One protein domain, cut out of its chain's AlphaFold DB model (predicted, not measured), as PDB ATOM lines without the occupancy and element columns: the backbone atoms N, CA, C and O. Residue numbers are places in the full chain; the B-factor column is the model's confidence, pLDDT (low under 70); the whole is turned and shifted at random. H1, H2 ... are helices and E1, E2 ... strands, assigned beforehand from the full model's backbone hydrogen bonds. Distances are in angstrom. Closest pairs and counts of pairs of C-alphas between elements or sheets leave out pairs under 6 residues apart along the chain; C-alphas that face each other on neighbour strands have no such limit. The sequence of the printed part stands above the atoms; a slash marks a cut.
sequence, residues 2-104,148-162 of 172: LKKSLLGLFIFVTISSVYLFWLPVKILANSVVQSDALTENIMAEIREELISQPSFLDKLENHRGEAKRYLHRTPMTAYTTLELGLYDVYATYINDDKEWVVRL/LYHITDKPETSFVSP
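Overview. This is residues 2 to 104 and 148 to 162 of the 172 residues of an uncharacterized protein of Vibrio sp. JCM 19236 (UniProt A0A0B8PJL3). A strongly twisted sheet of five strands has two helices, H3 and H4, over one face, and a long helix, H1, sticks out from this body as an arm with its residues 2 to 15. H2 follows H1 and folds back into H3 as a helical hairpin, while short H5 lies between E1 and E2 along the chain. The printed part has 118 residues, with named elements in the order H1, H2, H3, H4, E1, H5, E2, E3, E4, E5; the sheet runs E1, E2, E3, E4, E5, all antiparallel, and the class is mixed, helices and strands. The whole is loose, with a radius of gyration of the C-alphas of 16.9 A, and spans 59 by 34 by 22 A.

Along the chain. H1, residues 2 to 20, begins at C-alpha 2 (87.164, 86.567, 103.120) and is 26.3 A long. H2, residues 22 to 32, measures 15.6 A; H3, residues 36 to 52, begins at C-alpha 36 (69.476, 126.199, 118.668) and measures 24.0 A. H4 is residues 54 to 62, 12.1 A. E1, residues 68 to 73, is 16.7 A long, H5 is residues 75 to 79, and E2, residues 89 to 94, is 15.3 A long. E3 is residues 100 to 104, E4 residues 148 to 152, and E5, residues 159 to 161, ends at C-alpha 161 (75.479, 135.152, 112.003).

Arrangement. In the sheet, N 70 and O 92 are 2.8 A apart between E1 and E2, and N 93 and O 101 2.8 A between the hairpin strands E2 and E3. N 151 and O 102 are 2.9 A apart between E4 and E3, and N 150 and O 159 2.8 A in the hairpin of E4 and E5; these pairs are within hydrogen-bond range. H3 is on the sheet at a height of 9.2 A, slantwise to the strands at 57 degrees to E3 on the local plane; its closest C-alphas to E4 are those of Met 43 and Ile 151, 5.9 A. On the same face, making two layers with H3 and the sheet, H4 lies over E2 at a height of 9.4 A, along the strands at 18 degrees on the local plane. H3 and H4 are close but not clearly touching, the C-alphas of Leu 50 and Phe 56 being 6.4 A apart, and about perpendicular at 80 degrees. H2 touches H3 with residues 38 to 42 of H3 alone, closest at the C-alphas of Asn 30 and Leu 38, 6.8 A, at a shallow tilt of 30 degrees, opposite ways. H2 only just grazes the sheet. H1 is not on the sheet, and it is close to H5 but not clearly touching, with the C-alphas of Leu 20 and Met 76 5.8 A apart. In H1, H2, H3 and H4 every O i to N i+4 pair is within hydrogen-bond range; in H5 0 of 1 is, and 1 of 2 O i to N i+3 pairs.

Size, cuts and confidence. The C-alphas of Lys 3 and Gly 65, the two farthest apart, are 59.1 A from each other. Residues 105 to 147 are not printed, and across this cut C-alphas 104 and 148 are 5.7 A apart. Of the links that are printed whole, none is long. The mean pLDDT of the printed part is 78.5; residues 2 to 7, 9, 12 to 21 and 75 to 89 are under 70.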
ATOM      1  N   LEU A   2      86.954  85.335 103.908       52.09
ATOM      2  CA  LEU A   2      87.164  86.567 103.120       52.09
ATOM      3  C   LEU A   2      85.933  87.499 103.001       52.09
ATOM      4  O   LEU A   2      86.053  88.700 103.204       52.09
ATOM      5  N   LYS A   3      84.730  86.953 102.756       54.34
ATOM      6  CA  LYS A   3      83.483  87.741 102.637       54.34
ATOM      7  C   LYS A   3      83.059  88.446 103.937       54.34
ATOM      8  O   LYS A   3      82.524  89.544 103.880       54.34
ATOM      9  N   LYS A   4      83.310  87.834 105.104       58.66
ATOM     10  CA  LYS A   4      82.993  88.433 106.417       58.66
ATOM     11  C   LYS A   4      84.006  89.523 106.782       58.66
ATOM     12  O   LYS A   4      83.616  90.551 107.319       58.66
ATOM     13  N   SER A   5      85.276  89.328 106.423       63.22
ATOM     14  CA  SER A   5      86.339  90.325 106.594       63.22
ATOM     15  C   SER A   5      86.155  91.541 105.677       63.22
ATOM     16  O   SER A   5      86.335  92.664 106.128       63.22
ATOM     17  N   LEU A   6      85.719  91.337 104.425       64.62
ATOM     18  CA  LEU A   6      85.369  92.419 103.495       64.62
ATOM     19  C   LEU A   6      84.146  93.217 103.962       64.62
ATOM     20  O   LEU A   6      84.153  94.438 103.872       64.62
ATOM     21  N   LEU A   7      83.124  92.547 104.505       64.94
ATOM     22  CA  LEU A   7      81.957  93.217 105.083       64.94
ATOM     23  C   LEU A   7      82.332  94.030 106.332       64.94
ATOM     24  O   LEU A   7      81.900  95.168 106.466       64.94
ATOM     25  N   GLY A   8      83.168  93.475 107.215       70.50
ATOM     26  CA  GLY A   8      83.683  94.191 108.385       70.50
ATOM     27  C   GLY A   8      84.520  95.415 108.006       70.50
ATOM     28  O   GLY A   8      84.321  96.484 108.574       70.50
ATOM     29  N   LEU A   9      85.390  95.290 106.998       66.38
ATOM     30  CA  LEU A   9      86.167  96.407 106.459       66.38
ATOM     31  C   LEU A   9      85.261  97.469 105.823       66.38
ATOM     32  O   LEU A   9      85.445  98.651 106.079       66.38
ATOM     33  N   PHE A  10      84.256  97.062 105.047       72.69
ATOM     34  CA  PHE A  10      83.296  97.979 104.434       72.69
ATOM     35  C   PHE A  10      82.483  98.747 105.483       72.69
ATOM     36  O   PHE A  10      82.341  99.963 105.377       72.69
ATOM     37  N   ILE A  11      82.000  98.065 106.526       72.94
ATOM     38  CA  ILE A  11      81.291  98.695 107.647       72.94
ATOM     39  C   ILE A  11      82.221  99.662 108.382       72.94
ATOM     40  O   ILE A  11      81.837 100.800 108.619       72.94
ATOM     41  N   PHE A  12      83.451  99.250 108.690       65.94
ATOM     42  CA  PHE A  12      84.425 100.102 109.369       65.94
ATOM     43  C   PHE A  12      84.775 101.349 108.548       65.94
ATOM     44  O   PHE A  12      84.755 102.454 109.085       65.94
ATOM     45  N   VAL A  13      85.021 101.198 107.243       62.00
ATOM     46  CA  VAL A  13      85.290 102.314 106.324       62.00
ATOM     47  C   VAL A  13      84.074 103.229 106.223       62.00
ATOM     48  O   VAL A  13      84.237 104.442 106.285       62.00
ATOM     49  N   THR A  14      82.861 102.682 106.144       59.22
ATOM     50  CA  THR A  14      81.625 103.475 106.037       59.22
ATOM     51  C   THR A  14      81.335 104.233 107.328       59.22
ATOM     52  O   THR A  14      81.089 105.430 107.275       59.22
ATOM     53  N   ILE A  15      81.421 103.580 108.490       57.84
ATOM     54  CA  ILE A  15      81.227 104.221 109.799       57.84
ATOM     55  C   ILE A  15      82.293 105.293 110.029       57.84
ATOM     56  O   ILE A  15      81.951 106.401 110.427       57.84
ATOM     57  N   SER A  16      83.560 104.996 109.723       52.44
ATOM     58  CA  SER A  16      84.643 105.978 109.833       52.44
ATOM     59  C   SER A  16      84.408 107.151 108.884       52.44
ATOM     60  O   SER A  16      84.530 108.291 109.299       52.44
ATOM     61  N   SER A  17      83.976 106.904 107.646       51.12
ATOM     62  CA  SER A  17      83.639 107.967 106.689       51.12
ATOM     63  C   SER A  17      82.458 108.818 107.169       51.12
ATOM     64  O   SER A  17      82.539 110.037 107.153       51.12
ATOM     65  N   VAL A  18      81.379 108.206 107.660       54.03
ATOM     66  CA  VAL A  18      80.216 108.931 108.200       54.03
ATOM     67  C   VAL A  18      80.603 109.762 109.426       54.03
ATOM     68  O   VAL A  18      80.171 110.905 109.544       54.03
ATOM     69  N   TYR A  19      81.457 109.223 110.297       51.62
ATOM     70  CA  TYR A  19      82.011 109.945 111.440       51.62
ATOM     71  C   TYR A  19      82.883 111.133 110.997       51.62
ATOM     72  O   TYR A  19      82.751 112.225 111.541       51.62
ATOM     73  N   LEU A  20      83.706 110.952 109.956       52.88
ATOM     74  CA  LEU A  20      84.574 111.993 109.396       52.88
ATOM     75  C   LEU A  20      83.790 113.146 108.753       52.88
ATOM     76  O   LEU A  20      84.241 114.282 108.817       52.88
ATOM     77  N   PHE A  21      82.613 112.892 108.179       63.44
ATOM     78  CA  PHE A  21      81.781 113.923 107.539       63.44
ATOM     79  C   PHE A  21      80.685 114.501 108.446       63.44
ATOM     80  O   PHE A  21      79.874 115.313 107.994       63.44
ATOM     81  N   TRP A  22      80.643 114.120 109.725       74.00
ATOM     82  CA  TRP A  22      79.518 114.453 110.597       74.00
ATOM     83  C   TRP A  22      79.375 115.959 110.852       74.00
ATOM     84  O   TRP A  22      78.273 116.492 110.738       74.00
ATOM     85  N   LEU A  23      80.477 116.670 111.115       79.38
ATOM     86  CA  LEU A  23      80.449 118.114 111.368       79.38
ATOM     87  C   LEU A  23      80.008 118.929 110.128       79.38
ATOM     88  O   LEU A  23      79.057 119.704 110.254       79.38
ATOM     89  N   PRO A  24      80.579 118.730 108.918       77.06
ATOM     90  CA  PRO A  24      80.063 119.358 107.698       77.06
ATOM     91  C   PRO A  24      78.583 119.059 107.424       77.06
ATOM     92  O   PRO A  24      77.836 119.957 107.036       77.06
ATOM     93  N   VAL A  25      78.130 117.821 107.662       79.88
ATOM     94  CA  VAL A  25      76.718 117.438 107.486       79.88
ATOM     95  C   VAL A  25      75.814 118.177 108.470       79.88
ATOM     96  O   VAL A  25      74.762 118.666 108.066       79.88
ATOM     97  N   LYS A  26      76.216 118.313 109.739       85.56
ATOM     98  CA  LYS A  26      75.470 119.108 110.724       85.56
ATOM     99  C   LYS A  26      75.376 120.573 110.329       85.56
ATOM    100  O   LYS A  26      74.299 121.147 110.426       85.56
ATOM    101  N   ILE A  27      76.481 121.158 109.870       85.81
ATOM    102  CA  ILE A  27      76.526 122.550 109.414       85.81
ATOM    103  C   ILE A  27      75.581 122.746 108.215       85.81
ATOM    104  O   ILE A  27      74.773 123.673 108.221       85.81
ATOM    105  N   LEU A  28      75.595 121.831 107.237       84.44
ATOM    106  CA  LEU A  28      74.650 121.833 106.113       84.44
ATOM    107  C   LEU A  28      73.199 121.687 106.584       84.44
ATOM    108  O   LEU A  28      72.356 122.494 106.199       84.44
ATOM    109  N   ALA A  29      72.900 120.718 107.448       86.62
ATOM    110  CA  ALA A  29      71.553 120.513 107.980       86.62
ATOM    111  C   ALA A  29      71.041 121.761 108.720       86.62
ATOM    112  O   ALA A  29      69.924 122.218 108.472       86.62
ATOM    113  N   ASN A  30      71.891 122.356 109.559       89.88
ATOM    114  CA  ASN A  30      71.569 123.559 110.315       89.88
ATOM    115  C   ASN A  30      71.395 124.791 109.407       89.88
ATOM    116  O   ASN A  30      70.651 125.702 109.753       89.88
ATOM    117  N   SER A  31      72.022 124.817 108.223       87.38
ATOM    118  CA  SER A  31      71.852 125.908 107.248       87.38
ATOM    119  C   SER A  31      70.519 125.859 106.499       87.38
ATOM    120  O   SER A  31      70.047 126.888 106.016       87.38
ATOM    121  N   VAL A  32      69.901 124.676 106.412       88.19
ATOM    122  CA  VAL A  32      68.563 124.501 105.831       88.19
ATOM    123  C   VAL A  32      67.505 124.801 106.891       88.19
ATOM    124  O   VAL A  32      66.602 125.612 106.676       88.19
ATOM    125  N   VAL A  33      67.636 124.172 108.064       87.38
ATOM    126  CA  VAL A  33      66.725 124.332 109.203       87.38
ATOM    127  C   VAL A  33      67.550 124.611 110.453       87.38
ATOM    128  O   VAL A  33      68.062 123.691 111.090       87.38
ATOM    129  N   GLN A  34      67.669 125.891 110.800       87.06
ATOM    130  CA  GLN A  34      68.415 126.309 111.981       87.06
ATOM    131  C   GLN A  34      67.712 125.823 113.251       87.06
ATOM    132  O   GLN A  34      66.514 126.037 113.435       87.06
ATOM    133  N   SER A  35      68.480 125.179 114.122       91.00
ATOM    134  CA  SER A  35      68.047 124.720 115.438       91.00
ATOM    135  C   SER A  35      69.066 125.164 116.478       91.00
ATOM    136  O   SER A  35      70.265 124.951 116.289       91.00
ATOM    137  N   ASP A  36      68.601 125.747 117.582       91.38
ATOM    138  CA  ASP A  36      69.476 126.199 118.668       91.38
ATOM    139  C   ASP A  36      70.265 125.025 119.256       91.38
ATOM    140  O   ASP A  36      71.486 125.091 119.358       91.38
ATOM    141  N   ALA A  37      69.605 123.888 119.496       91.69
ATOM    142  CA  ALA A  37      70.255 122.688 120.024       91.69
ATOM    143  C   ALA A  37      71.352 122.146 119.088       91.69
ATOM    144  O   ALA A  37      72.420 121.731 119.540       91.69
ATOM    145  N   LEU A  38      71.107 122.152 117.772       91.44
ATOM    146  CA  LEU A  38      72.105 121.717 116.793       91.44
ATOM    147  C   LEU A  38      73.250 122.732 116.683       91.44
ATOM    148  O   LEU A  38      74.412 122.349 116.593       91.44
ATOM    149  N   THR A  39      72.922 124.021 116.733       92.25
ATOM    150  CA  THR A  39      73.881 125.129 116.709       92.25
ATOM    151  C   THR A  39      74.831 125.059 117.902       92.25
ATOM    152  O   THR A  39      76.048 125.069 117.723       92.25
ATOM    153  N   GLU A  40      74.292 124.918 119.112       93.56
ATOM    154  CA  GLU A  40      75.064 124.758 120.344       93.56
ATOM    155  C   GLU A  40      75.939 123.504 120.308       93.56
ATOM    156  O   GLU A  40      77.119 123.580 120.648       93.56
ATOM    157  N   ASN A  41      75.406 122.373 119.831       92.62
ATOM    158  CA  ASN A  41      76.176 121.138 119.693       92.62
ATOM    159  C   ASN A  41      77.350 121.284 118.710       92.62
ATOM    160  O   ASN A  41      78.456 120.868 119.039       92.62
ATOM    161  N   ILE A  42      77.145 121.907 117.545       90.25
ATOM    162  CA  ILE A  42      78.220 122.183 116.577       90.25
ATOM    163  C   ILE A  42      79.317 123.041 117.220       90.25
ATOM    164  O   ILE A  42      80.501 122.721 117.120       90.25
ATOM    165  N   MET A  43      78.932 124.127 117.899       92.56
ATOM    166  CA  MET A  43      79.896 125.029 118.535       92.56
ATOM    167  C   MET A  43      80.638 124.361 119.698       92.56
ATOM    168  O   MET A  43      81.824 124.625 119.896       92.56
ATOM    169  N   ALA A  44      79.958 123.504 120.463       92.75
ATOM    170  CA  ALA A  44      80.565 122.718 121.529       92.75
ATOM    171  C   ALA A  44      81.585 121.717 120.980       92.75
ATOM    172  O   ALA A  44      82.709 121.701 121.466       92.75
ATOM    173  N   GLU A  45      81.242 120.970 119.928       90.12
ATOM    174  CA  GLU A  45      82.147 119.991 119.316       90.12
ATOM    175  C   GLU A  45      83.430 120.639 118.794       90.12
ATOM    176  O   GLU A  45      84.518 120.163 119.100       90.12
ATOM    177  N   ILE A  46      83.332 121.767 118.083       89.25
ATOM    178  CA  ILE A  46      84.519 122.479 117.584       89.25
ATOM    179  C   ILE A  46      85.371 123.017 118.744       89.25
ATOM    180  O   ILE A  46      86.602 122.969 118.688       89.25
ATOM    181  N   ARG A  47      84.735 123.527 119.807       91.94
ATOM    182  CA  ARG A  47      85.444 124.012 120.999       91.94
ATOM    183  C   ARG A  47      86.183 122.882 121.703       91.94
ATOM    184  O   ARG A  47      87.376 123.025 121.953       91.94
ATOM    185  N   GLU A  48      85.485 121.792 122.015       91.12
ATOM    186  CA  GLU A  48      86.044 120.596 122.654       91.12
ATOM    187  C   GLU A  48      87.199 120.025 121.835       91.12
ATOM    188  O   GLU A  48      88.244 119.665 122.376       91.12
ATOM    189  N   GLU A  49      87.044 120.017 120.516       87.50
ATOM    190  CA  GLU A  49      88.088 119.568 119.623       87.50
ATOM    191  C   GLU A  49      89.327 120.465 119.707       87.50
ATOM    192  O   GLU A  49      90.421 119.955 119.942       87.50
ATOM    193  N   LEU A  50      89.186 121.788 119.579       89.25
ATOM    194  CA  LEU A  50      90.313 122.719 119.671       89.25
ATOM    195  C   LEU A  50      91.065 122.574 120.998       89.25
ATOM    196  O   LEU A  50      92.286 122.416 120.989       89.25
ATOM    197  N   ILE A  51      90.354 122.563 122.129       91.88
ATOM    198  CA  ILE A  51      90.981 122.444 123.456       91.88
ATOM    199  C   ILE A  51      91.604 121.064 123.702       91.88
ATOM    200  O   ILE A  51      92.473 120.939 124.559       91.88
ATOM    201  N   SER A  52      91.206 120.035 122.949       90.25
ATOM    202  CA  SER A  52      91.840 118.714 123.005       90.25
ATOM    203  C   SER A  52      93.192 118.660 122.284       90.25
ATOM    204  O   SER A  52      93.969 117.733 122.512       90.25
ATOM    205  N   GLN A  53      93.504 119.638 121.423       88.25
ATOM    206  CA  GLN A  53      94.733 119.642 120.633       88.25
ATOM    207  C   GLN A  53      95.906 120.253 121.418       88.25
ATOM    208  O   GLN A  53      95.918 121.465 121.650       88.25
ATOM    209  N   PRO A  54      96.987 119.497 121.702       90.75
ATOM    210  CA  PRO A  54      98.153 120.046 122.398       90.75
ATOM    211  C   PRO A  54      98.789 121.230 121.661       90.75
ATOM    212  O   PRO A  54      99.229 122.189 122.280       90.75
ATOM    213  N   SER A  55      98.785 121.202 120.322       89.75
ATOM    214  CA  SER A  55      99.316 122.305 119.507       89.75
ATOM    215  C   SER A  55      98.501 123.597 119.619       89.75
ATOM    216  O   SER A  55      99.042 124.683 119.414       89.75
ATOM    217  N   PHE A  56      97.201 123.491 119.906       92.31
ATOM    218  CA  PHE A  56      96.351 124.643 120.174       92.31
ATOM    219  C   PHE A  56      96.634 125.214 121.556       92.31
ATOM    220  O   PHE A  56      96.905 126.408 121.658       92.31
ATOM    221  N   LEU A  57      96.670 124.352 122.573       94.56
ATOM    222  CA  LEU A  57      96.983 124.745 123.945       94.56
ATOM    223  C   LEU A  57      98.356 125.421 124.052       94.56
ATOM    224  O   LEU A  57      98.455 126.497 124.630       94.56
ATOM    225  N   ASP A  58      99.385 124.869 123.405       94.62
ATOM    226  CA  ASP A  58     100.726 125.464 123.382       94.62
ATOM    227  C   ASP A  58     100.725 126.881 122.780       94.62
ATOM    228  O   ASP A  58     101.263 127.824 123.362       94.62
ATOM    229  N   LYS A  59     100.055 127.070 121.636       94.12
ATOM    230  CA  LYS A  59      99.915 128.397 121.017       94.12
ATOM    231  C   LYS A  59      99.137 129.358 121.908       94.12
ATOM    232  O   LYS A  59      99.518 130.520 121.996       94.12
ATOM    233  N   LEU A  60      98.076 128.887 122.558       94.75
ATOM    234  CA  LEU A  60      97.247 129.682 123.457       94.75
ATOM    235  C   LEU A  60      98.033 130.150 124.690       94.75
ATOM    236  O   LEU A  60      97.981 131.318 125.068       94.75
ATOM    237  N   GLU A  61      98.811 129.261 125.303       94.75
ATOM    238  CA  GLU A  61      99.605 129.566 126.493       94.75
ATOM    239  C   GLU A  61     100.757 130.533 126.200       94.75
ATOM    240  O   GLU A  61     101.034 131.439 127.004       94.75
ATOM    241  N   ASN A  62     101.387 130.367 125.034       94.94
ATOM    242  CA  ASN A  62     102.565 131.119 124.613       94.94
ATOM    243  C   ASN A  62     102.248 132.390 123.815       94.94
ATOM    244  O   ASN A  62     103.152 133.197 123.589       94.94
ATOM    245  N   HIS A  63     100.998 132.607 123.395       93.81
ATOM    246  CA  HIS A  63     100.624 133.824 122.682       93.81
ATOM    247  C   HIS A  63     100.818 135.066 123.564       93.81
ATOM    248  O   HIS A  63     100.483 135.077 124.753       93.81
ATOM    249  N   ARG A  64     101.393 136.115 122.974       92.00
ATOM    250  CA  ARG A  64     101.630 137.422 123.590       92.00
ATOM    251  C   ARG A  64     101.492 138.499 122.517       92.00
ATOM    252  O   ARG A  64     101.977 138.305 121.402       92.00
ATOM    253  N   GLY A  65     100.938 139.646 122.898       88.31
ATOM    254  CA  GLY A  65     100.807 140.809 122.023       88.31
ATOM    255  C   GLY A  65      99.490 140.836 121.252       88.31
ATOM    256  O   GLY A  65      98.486 140.295 121.698       88.31
ATOM    257  N   GLU A  66      99.489 141.526 120.115       88.31
ATOM    258  CA  GLU A  66      98.279 141.755 119.324       88.31
ATOM    259  C   GLU A  66      97.634 140.465 118.813       88.31
ATOM    260  O   GLU A  66      98.306 139.456 118.570       88.31
ATOM    261  N   ALA A  67      96.323 140.549 118.569       86.56
ATOM    262  CA  ALA A  67      95.538 139.429 118.089       86.56
ATOM    263  C   ALA A  67      96.139 138.824 116.810       86.56
ATOM    264  O   ALA A  67      96.284 139.494 115.785       86.56
ATOM    265  N   LYS A  68      96.464 137.529 116.857       89.69
ATOM    266  CA  LYS A  68      97.134 136.827 115.756       89.69
ATOM    267  C   LYS A  68      96.348 135.610 115.302       89.69
ATOM    268  O   LYS A  68      95.787 134.869 116.106       89.69
ATOM    269  N   ARG A  69      96.360 135.384 113.985       88.62
ATOM    270  CA  ARG A  69      95.795 134.189 113.354       88.62
ATOM    271  C   ARG A  69      96.736 132.991 113.498       88.62
ATOM    272  O   ARG A  69      97.914 133.073 113.148       88.62
ATOM    273  N   TYR A  70      96.179 131.857 113.900       87.81
ATOM    274  CA  TYR A  70      96.824 130.553 113.927       87.81
ATOM    275  C   TYR A  70      96.002 129.537 113.132       87.81
ATOM    276  O   TYR A  70      94.782 129.631 113.037       87.81
ATOM    277  N   LEU A  71      96.691 128.570 112.524       86.31
ATOM    278  CA  LEU A  71      96.065 127.458 111.809       86.31
ATOM    279  C   LEU A  71      96.227 126.175 112.620       86.31
ATOM    280  O   LEU A  71      97.333 125.875 113.087       86.31
ATOM    281  N   HIS A  72      95.133 125.438 112.770       82.88
ATOM    282  CA  HIS A  72      95.061 124.167 113.485       82.88
ATOM    283  C   HIS A  72      94.430 123.127 112.580       82.88
ATOM    284  O   HIS A  72      93.528 123.444 111.814       82.88
ATOM    285  N   ARG A  73      94.932 121.897 112.631       76.38
ATOM    286  CA  ARG A  73      94.384 120.809 111.818       76.38
ATOM    287  C   ARG A  73      93.032 120.411 112.394       76.38
ATOM    288  O   ARG A  73      92.920 120.292 113.608       76.38
ATOM    289  N   THR A  74      92.046 120.183 111.538       71.38
ATOM    290  CA  THR A  74      90.795 119.536 111.956       71.38
ATOM    291  C   THR A  74      91.007 118.018 112.062       71.38
ATOM    292  O   THR A  74      92.008 117.497 111.549       71.38
ATOM    293  N   PRO A  75      90.109 117.243 112.692       57.84
ATOM    294  CA  PRO A  75      90.264 115.802 112.836       57.84
ATOM    295  C   PRO A  75      90.134 115.139 111.469       57.84
ATOM    296  O   PRO A  75      90.804 114.144 111.211       57.84
ATOM    297  N   MET A  76      89.367 115.748 110.553       52.31
ATOM    298  CA  MET A  76      89.316 115.342 109.150       52.31
ATOM    299  C   MET A  76      90.721 115.302 108.535       52.31
ATOM    300  O   MET A  76      91.032 114.365 107.810       52.31
ATOM    301  N   THR A  77      91.605 116.235 108.909       47.84
ATOM    302  CA  THR A  77      93.001 116.299 108.446       47.84
ATOM    303  C   THR A  77      93.916 115.218 109.042       47.84
ATOM    304  O   THR A  77      94.877 114.796 108.399       47.84
ATOM    305  N   ALA A  78      93.653 114.739 110.262       37.62
ATOM    306  CA  ALA A  78      94.481 113.700 110.886       37.62
ATOM    307  C   ALA A  78      94.327 112.330 110.200       37.62
ATOM    308  O   ALA A  78      95.277 111.550 110.170       37.62
ATOM    309  N   TYR A  79      93.155 112.053 109.623       36.94
ATOM    310  CA  TYR A  79      92.862 110.795 108.932       36.94
ATOM    311  C   TYR A  79      93.071 110.866 107.410       36.94
ATOM    312  O   TYR A  79      93.225 109.826 106.772       36.94
ATOM    313  N   THR A  80      93.137 112.063 106.813       36.00
ATOM    314  CA  THR A  80      93.422 112.267 105.381       36.00
ATOM    315  C   THR A  80      94.919 112.374 105.058       36.00
ATOM    316  O   THR A  80      95.277 112.869 103.997       36.00
ATOM    317  N   THR A  81      95.823 111.851 105.898       34.81
ATOM    318  CA  THR A  81      97.289 111.839 105.671       34.81
ATOM    319  C   THR A  81      97.770 110.990 104.479       34.81
ATOM    320  O   THR A  81      98.955 110.683 104.376       34.81
ATOM    321  N   LEU A  82      96.889 110.619 103.549       33.81
ATOM    322  CA  LEU A  82      97.292 110.401 102.163       33.81
ATOM    323  C   LEU A  82      97.519 111.800 101.579       33.81
ATOM    324  O   LEU A  82      96.549 112.519 101.382       33.81
ATOM    325  N   GLU A  83      98.776 112.214 101.392       34.38
ATOM    326  CA  GLU A  83      99.194 113.548 100.921       34.38
ATOM    327  C   GLU A  83      98.482 113.995  99.625       34.38
ATOM    328  O   GLU A  83      99.025 113.925  98.528       34.38
ATOM    329  N   LEU A  84      97.249 114.485  99.746       36.31
ATOM    330  CA  LEU A  84      96.474 115.085  98.657       36.31
ATOM    331  C   LEU A  84      96.478 116.620  98.739       36.31
ATOM    332  O   LEU A  84      95.794 117.274  97.960       36.31
ATOM    333  N   GLY A  85      97.221 117.210  99.685       36.88
ATOM    334  CA  GLY A  85      97.355 118.667  99.838       36.88
ATOM    335  C   GLY A  85      96.093 119.391 100.327       36.88
ATOM    336  O   GLY A  85      96.062 120.618 100.349       36.88
ATOM    337  N   LEU A  86      95.063 118.648 100.737       43.78
ATOM    338  CA  LEU A  86      93.777 119.170 101.198       43.78
ATOM    339  C   LEU A  86      93.690 119.072 102.716       43.78
ATOM    340  O   LEU A  86      93.088 118.154 103.269       43.78
ATOM    341  N   TYR A  87      94.356 120.001 103.391       50.19
ATOM    342  CA  TYR A  87      94.261 120.120 104.838       50.19
ATOM    343  C   TYR A  87      93.095 121.036 105.178       50.19
ATOM    344  O   TYR A  87      93.137 122.232 104.894       50.19
ATOM    345  N   ASP A  88      92.070 120.475 105.805       62.62
ATOM    346  CA  ASP A  88      91.064 121.281 106.468       62.62
ATOM    347  C   ASP A  88      91.663 121.836 107.770       62.62
ATOM    348  O   ASP A  88      92.276 121.108 108.571       62.62
ATOM    349  N   VAL A  89      91.586 123.157 107.931       69.00
ATOM    350  CA  VAL A  89      92.245 123.880 109.019       69.00
ATOM    351  C   VAL A  89      91.295 124.860 109.684       69.00
ATOM    352  O   VAL A  89      90.721 125.739 109.044       69.00
ATOM    353  N   TYR A  90      91.212 124.787 111.007       79.56
ATOM    354  CA  TYR A  90      90.620 125.856 111.791       79.56
ATOM    355  C   TYR A  90      91.565 127.050 111.822       79.56
ATOM    356  O   TYR A  90      92.714 126.952 112.260       79.56
ATOM    357  N   ALA A  91      91.059 128.195 111.370       83.69
ATOM    358  CA  ALA A  91      91.692 129.484 111.586       83.69
ATOM    359  C   ALA A  91      91.207 130.061 112.920       83.69
ATOM    360  O   ALA A  91      90.084 130.559 113.013       83.69
ATOM    361  N   THR A  92      92.058 129.996 113.938       88.88
ATOM    362  CA  THR A  92      91.810 130.611 115.243       88.88
ATOM    363  C   THR A  92      92.476 131.981 115.300       88.88
ATOM    364  O   THR A  92      93.538 132.199 114.717       88.88
ATOM    365  N   TYR A  93      91.857 132.926 115.993       88.94
ATOM    366  CA  TYR A  93      92.435 134.228 116.319       88.94
ATOM    367  C   TYR A  93      92.536 134.306 117.831       88.94
ATOM    368  O   TYR A  93      91.526 134.077 118.487       88.94
ATOM    369  N   ILE A  94      93.725 134.585 118.359       91.62
ATOM    370  CA  ILE A  94      94.016 134.615 119.800       91.62
ATOM    371  C   ILE A  94      94.515 136.017 120.151       91.62
ATOM    372  O   ILE A  94      95.369 136.510 119.412       91.62
ATOM    373  N   ASN A  95      93.988 136.645 121.211       90.31
ATOM    374  CA  ASN A  95      94.438 137.948 121.740       90.31
ATOM    375  C   ASN A  95      95.395 137.804 122.945       90.31
ATOM    376  O   ASN A  95      95.650 136.690 123.408       90.31
ATOM    377  N   ASP A  96      95.920 138.921 123.469       90.31
ATOM    378  CA  ASP A  96      96.869 138.932 124.599       90.31
ATOM    379  C   ASP A  96      96.297 138.328 125.891       90.31
ATOM    380  O   ASP A  96      97.017 137.654 126.631       90.31
ATOM    381  N   ASP A  97      94.995 138.513 126.101       89.88
ATOM    382  CA  ASP A  97      94.197 137.966 127.195       89.88
ATOM    383  C   ASP A  97      93.925 136.451 127.032       89.88
ATOM    384  O   ASP A  97      93.299 135.834 127.898       89.88
ATOM    385  N   LYS A  98      94.436 135.822 125.960       90.81
ATOM    386  CA  LYS A  98      94.229 134.406 125.593       90.81
ATOM    387  C   LYS A  98      92.763 134.050 125.343       90.81
ATOM    388  O   LYS A  98      92.373 132.885 125.419       90.81
ATOM    389  N   GLU A  99      91.945 135.036 125.016       91.81
ATOM    390  CA  GLU A  99      90.632 134.810 124.429       91.81
ATOM    391  C   GLU A  99      90.823 134.437 122.961       91.81
ATOM    392  O   GLU A  99      91.762 134.895 122.296       91.81
ATOM    393  N   TRP A 100      89.943 133.588 122.440       92.75
ATOM    394  CA  TRP A 100      90.080 133.108 121.075       92.75
ATOM    395  C   TRP A 100      88.751 132.996 120.346       92.75
ATOM    396  O   TRP A 100      87.703 132.812 120.957       92.75
ATOM    397  N   VAL A 101      88.804 133.099 119.015       92.06
ATOM    398  CA  VAL A 101      87.681 132.791 118.120       92.06
ATOM    399  C   VAL A 101      88.130 131.917 116.963       92.06
ATOM    400  O   VAL A 101      89.143 132.200 116.325       92.06
ATOM    401  N   VAL A 102      87.332 130.907 116.633       90.50
ATOM    402  CA  VAL A 102      87.333 130.263 115.318       90.50
ATOM    403  C   VAL A 102      86.067 130.657 114.568       90.50
ATOM    404  O   VAL A 102      84.987 130.771 115.148       90.50
ATOM    405  N   ARG A 103      86.222 130.901 113.267       85.38
ATOM    406  CA  ARG A 103      85.103 131.151 112.361       85.38
ATOM    407  C   ARG A 103      85.034 130.033 111.343       85.38
ATOM    408  O   ARG A 103      85.996 129.817 110.609       85.38
ATOM    409  N   LEU A 104      83.908 129.340 111.320       83.44
ATOM    410  CA  LEU A 104      83.621 128.254 110.391       83.44
ATOM    411  C   LEU A 104      82.172 128.389 109.947       83.44
ATOM    412  O   LEU A 104      81.357 128.890 110.710       83.44
ATOM    413  N   LEU A 148      77.712 131.624 109.542       87.56
ATOM    414  CA  LEU A 148      79.038 131.654 110.129       87.56
ATOM    415  C   LEU A 148      78.924 131.469 111.638       87.56
ATOM    416  O   LEU A 148      78.293 132.259 112.336       87.56
ATOM    417  N   TYR A 149      79.554 130.412 112.132       89.94
ATOM    418  CA  TYR A 149      79.724 130.125 113.544       89.94
ATOM    419  C   TYR A 149      80.934 130.898 114.056       89.94
ATOM    420  O   TYR A 149      82.064 130.660 113.630       89.94
ATOM    421  N   HIS A 150      80.691 131.817 114.981       91.44
ATOM    422  CA  HIS A 150      81.696 132.544 115.740       91.44
ATOM    423  C   HIS A 150      81.880 131.819 117.068       91.44
ATOM    424  O   HIS A 150      81.173 132.088 118.033       91.44
ATOM    425  N   ILE A 151      82.790 130.851 117.104       92.81
ATOM    426  CA  ILE A 151      82.988 129.997 118.276       92.81
ATOM    427  C   ILE A 151      84.142 130.556 119.085       92.81
ATOM    428  O   ILE A 151      85.238 130.726 118.553       92.81
ATOM    429  N   THR A 152      83.894 130.817 120.362       93.69
ATOM    430  CA  THR A 152      84.886 131.380 121.284       93.69
ATOM    431  C   THR A 152      85.236 130.408 122.406       93.69
ATOM    432  O   THR A 152      84.626 129.336 122.527       93.69
ATOM    433  N   ASP A 153      86.178 130.810 123.259       90.81
ATOM    434  CA  ASP A 153      86.527 130.114 124.500       90.81
ATOM    435  C   ASP A 153      85.318 129.891 125.421       90.81
ATOM    436  O   ASP A 153      85.299 128.926 126.185       90.81
ATOM    437  N   LYS A 154      84.281 130.726 125.291       90.50
ATOM    438  CA  LYS A 154      83.086 130.715 126.134       90.50
ATOM    439  C   LYS A 154      81.795 130.499 125.330       90.50
ATOM    440  O   LYS A 154      81.597 131.127 124.284       90.50
ATOM    441  N   PRO A 155      80.876 129.623 125.774       91.50
ATOM    442  CA  PRO A 155      79.583 129.446 125.112       91.50
ATOM    443  C   PRO A 155      78.783 130.746 124.983       91.50
ATOM    444  O   PRO A 155      78.261 131.025 123.911       91.50
ATOM    445  N   GLU A 156      78.757 131.577 126.024       89.88
ATOM    446  CA  GLU A 156      77.950 132.800 126.097       89.88
ATOM    447  C   GLU A 156      78.381 133.917 125.134       89.88
ATOM    448  O   GLU A 156      77.594 134.809 124.828       89.88
ATOM    449  N   THR A 157      79.624 133.882 124.648       89.81
ATOM    450  CA  THR A 157      80.142 134.811 123.630       89.81
ATOM    451  C   THR A 157      80.232 134.175 122.248       89.81
ATOM    452  O   THR A 157      80.689 134.819 121.305       89.81
ATOM    453  N   SER A 158      79.801 132.917 122.118       92.38
ATOM    454  CA  SER A 158      79.718 132.227 120.837       92.38
ATOM    455  C   SER A 158      78.354 132.472 120.200       92.38
ATOM    456  O   SER A 158      77.330 132.423 120.875       92.38
ATOM    457  N   PHE A 159      78.326 132.739 118.900       93.00
ATOM    458  CA  PHE A 159      77.082 133.035 118.196       93.00
ATOM    459  C   PHE A 159      77.173 132.669 116.719       93.00
ATOM    460  O   PHE A 159      78.249 132.418 116.179       93.00
ATOM    461  N   VAL A 160      76.022 132.653 116.057       91.69
ATOM    462  CA  VAL A 160      75.913 132.416 114.621       91.69
ATOM    463  C   VAL A 160      75.388 133.669 113.945       91.69
ATOM    464  O   VAL A 160      74.473 134.312 114.456       91.69
ATOM    465  N   SER A 161      75.954 134.021 112.795       90.06
ATOM    466  CA  SER A 161      75.479 135.152 112.003       90.06
ATOM    467  C   SER A 161      75.616 134.882 110.498       90.06
ATOM    468  O   SER A 161      76.387 134.006 110.104       90.06
ATOM    469  N   PRO A 162      74.852 135.569 109.630       85.56
ATOM    470  CA  PRO A 162      74.905 135.323 108.189       85.56
ATOM    471  C   PRO A 162      76.151 135.915 107.514       85.56
ATOM    472  O   PRO A 162      76.365 135.686 106.327       85.56
TER     473      PRO A 162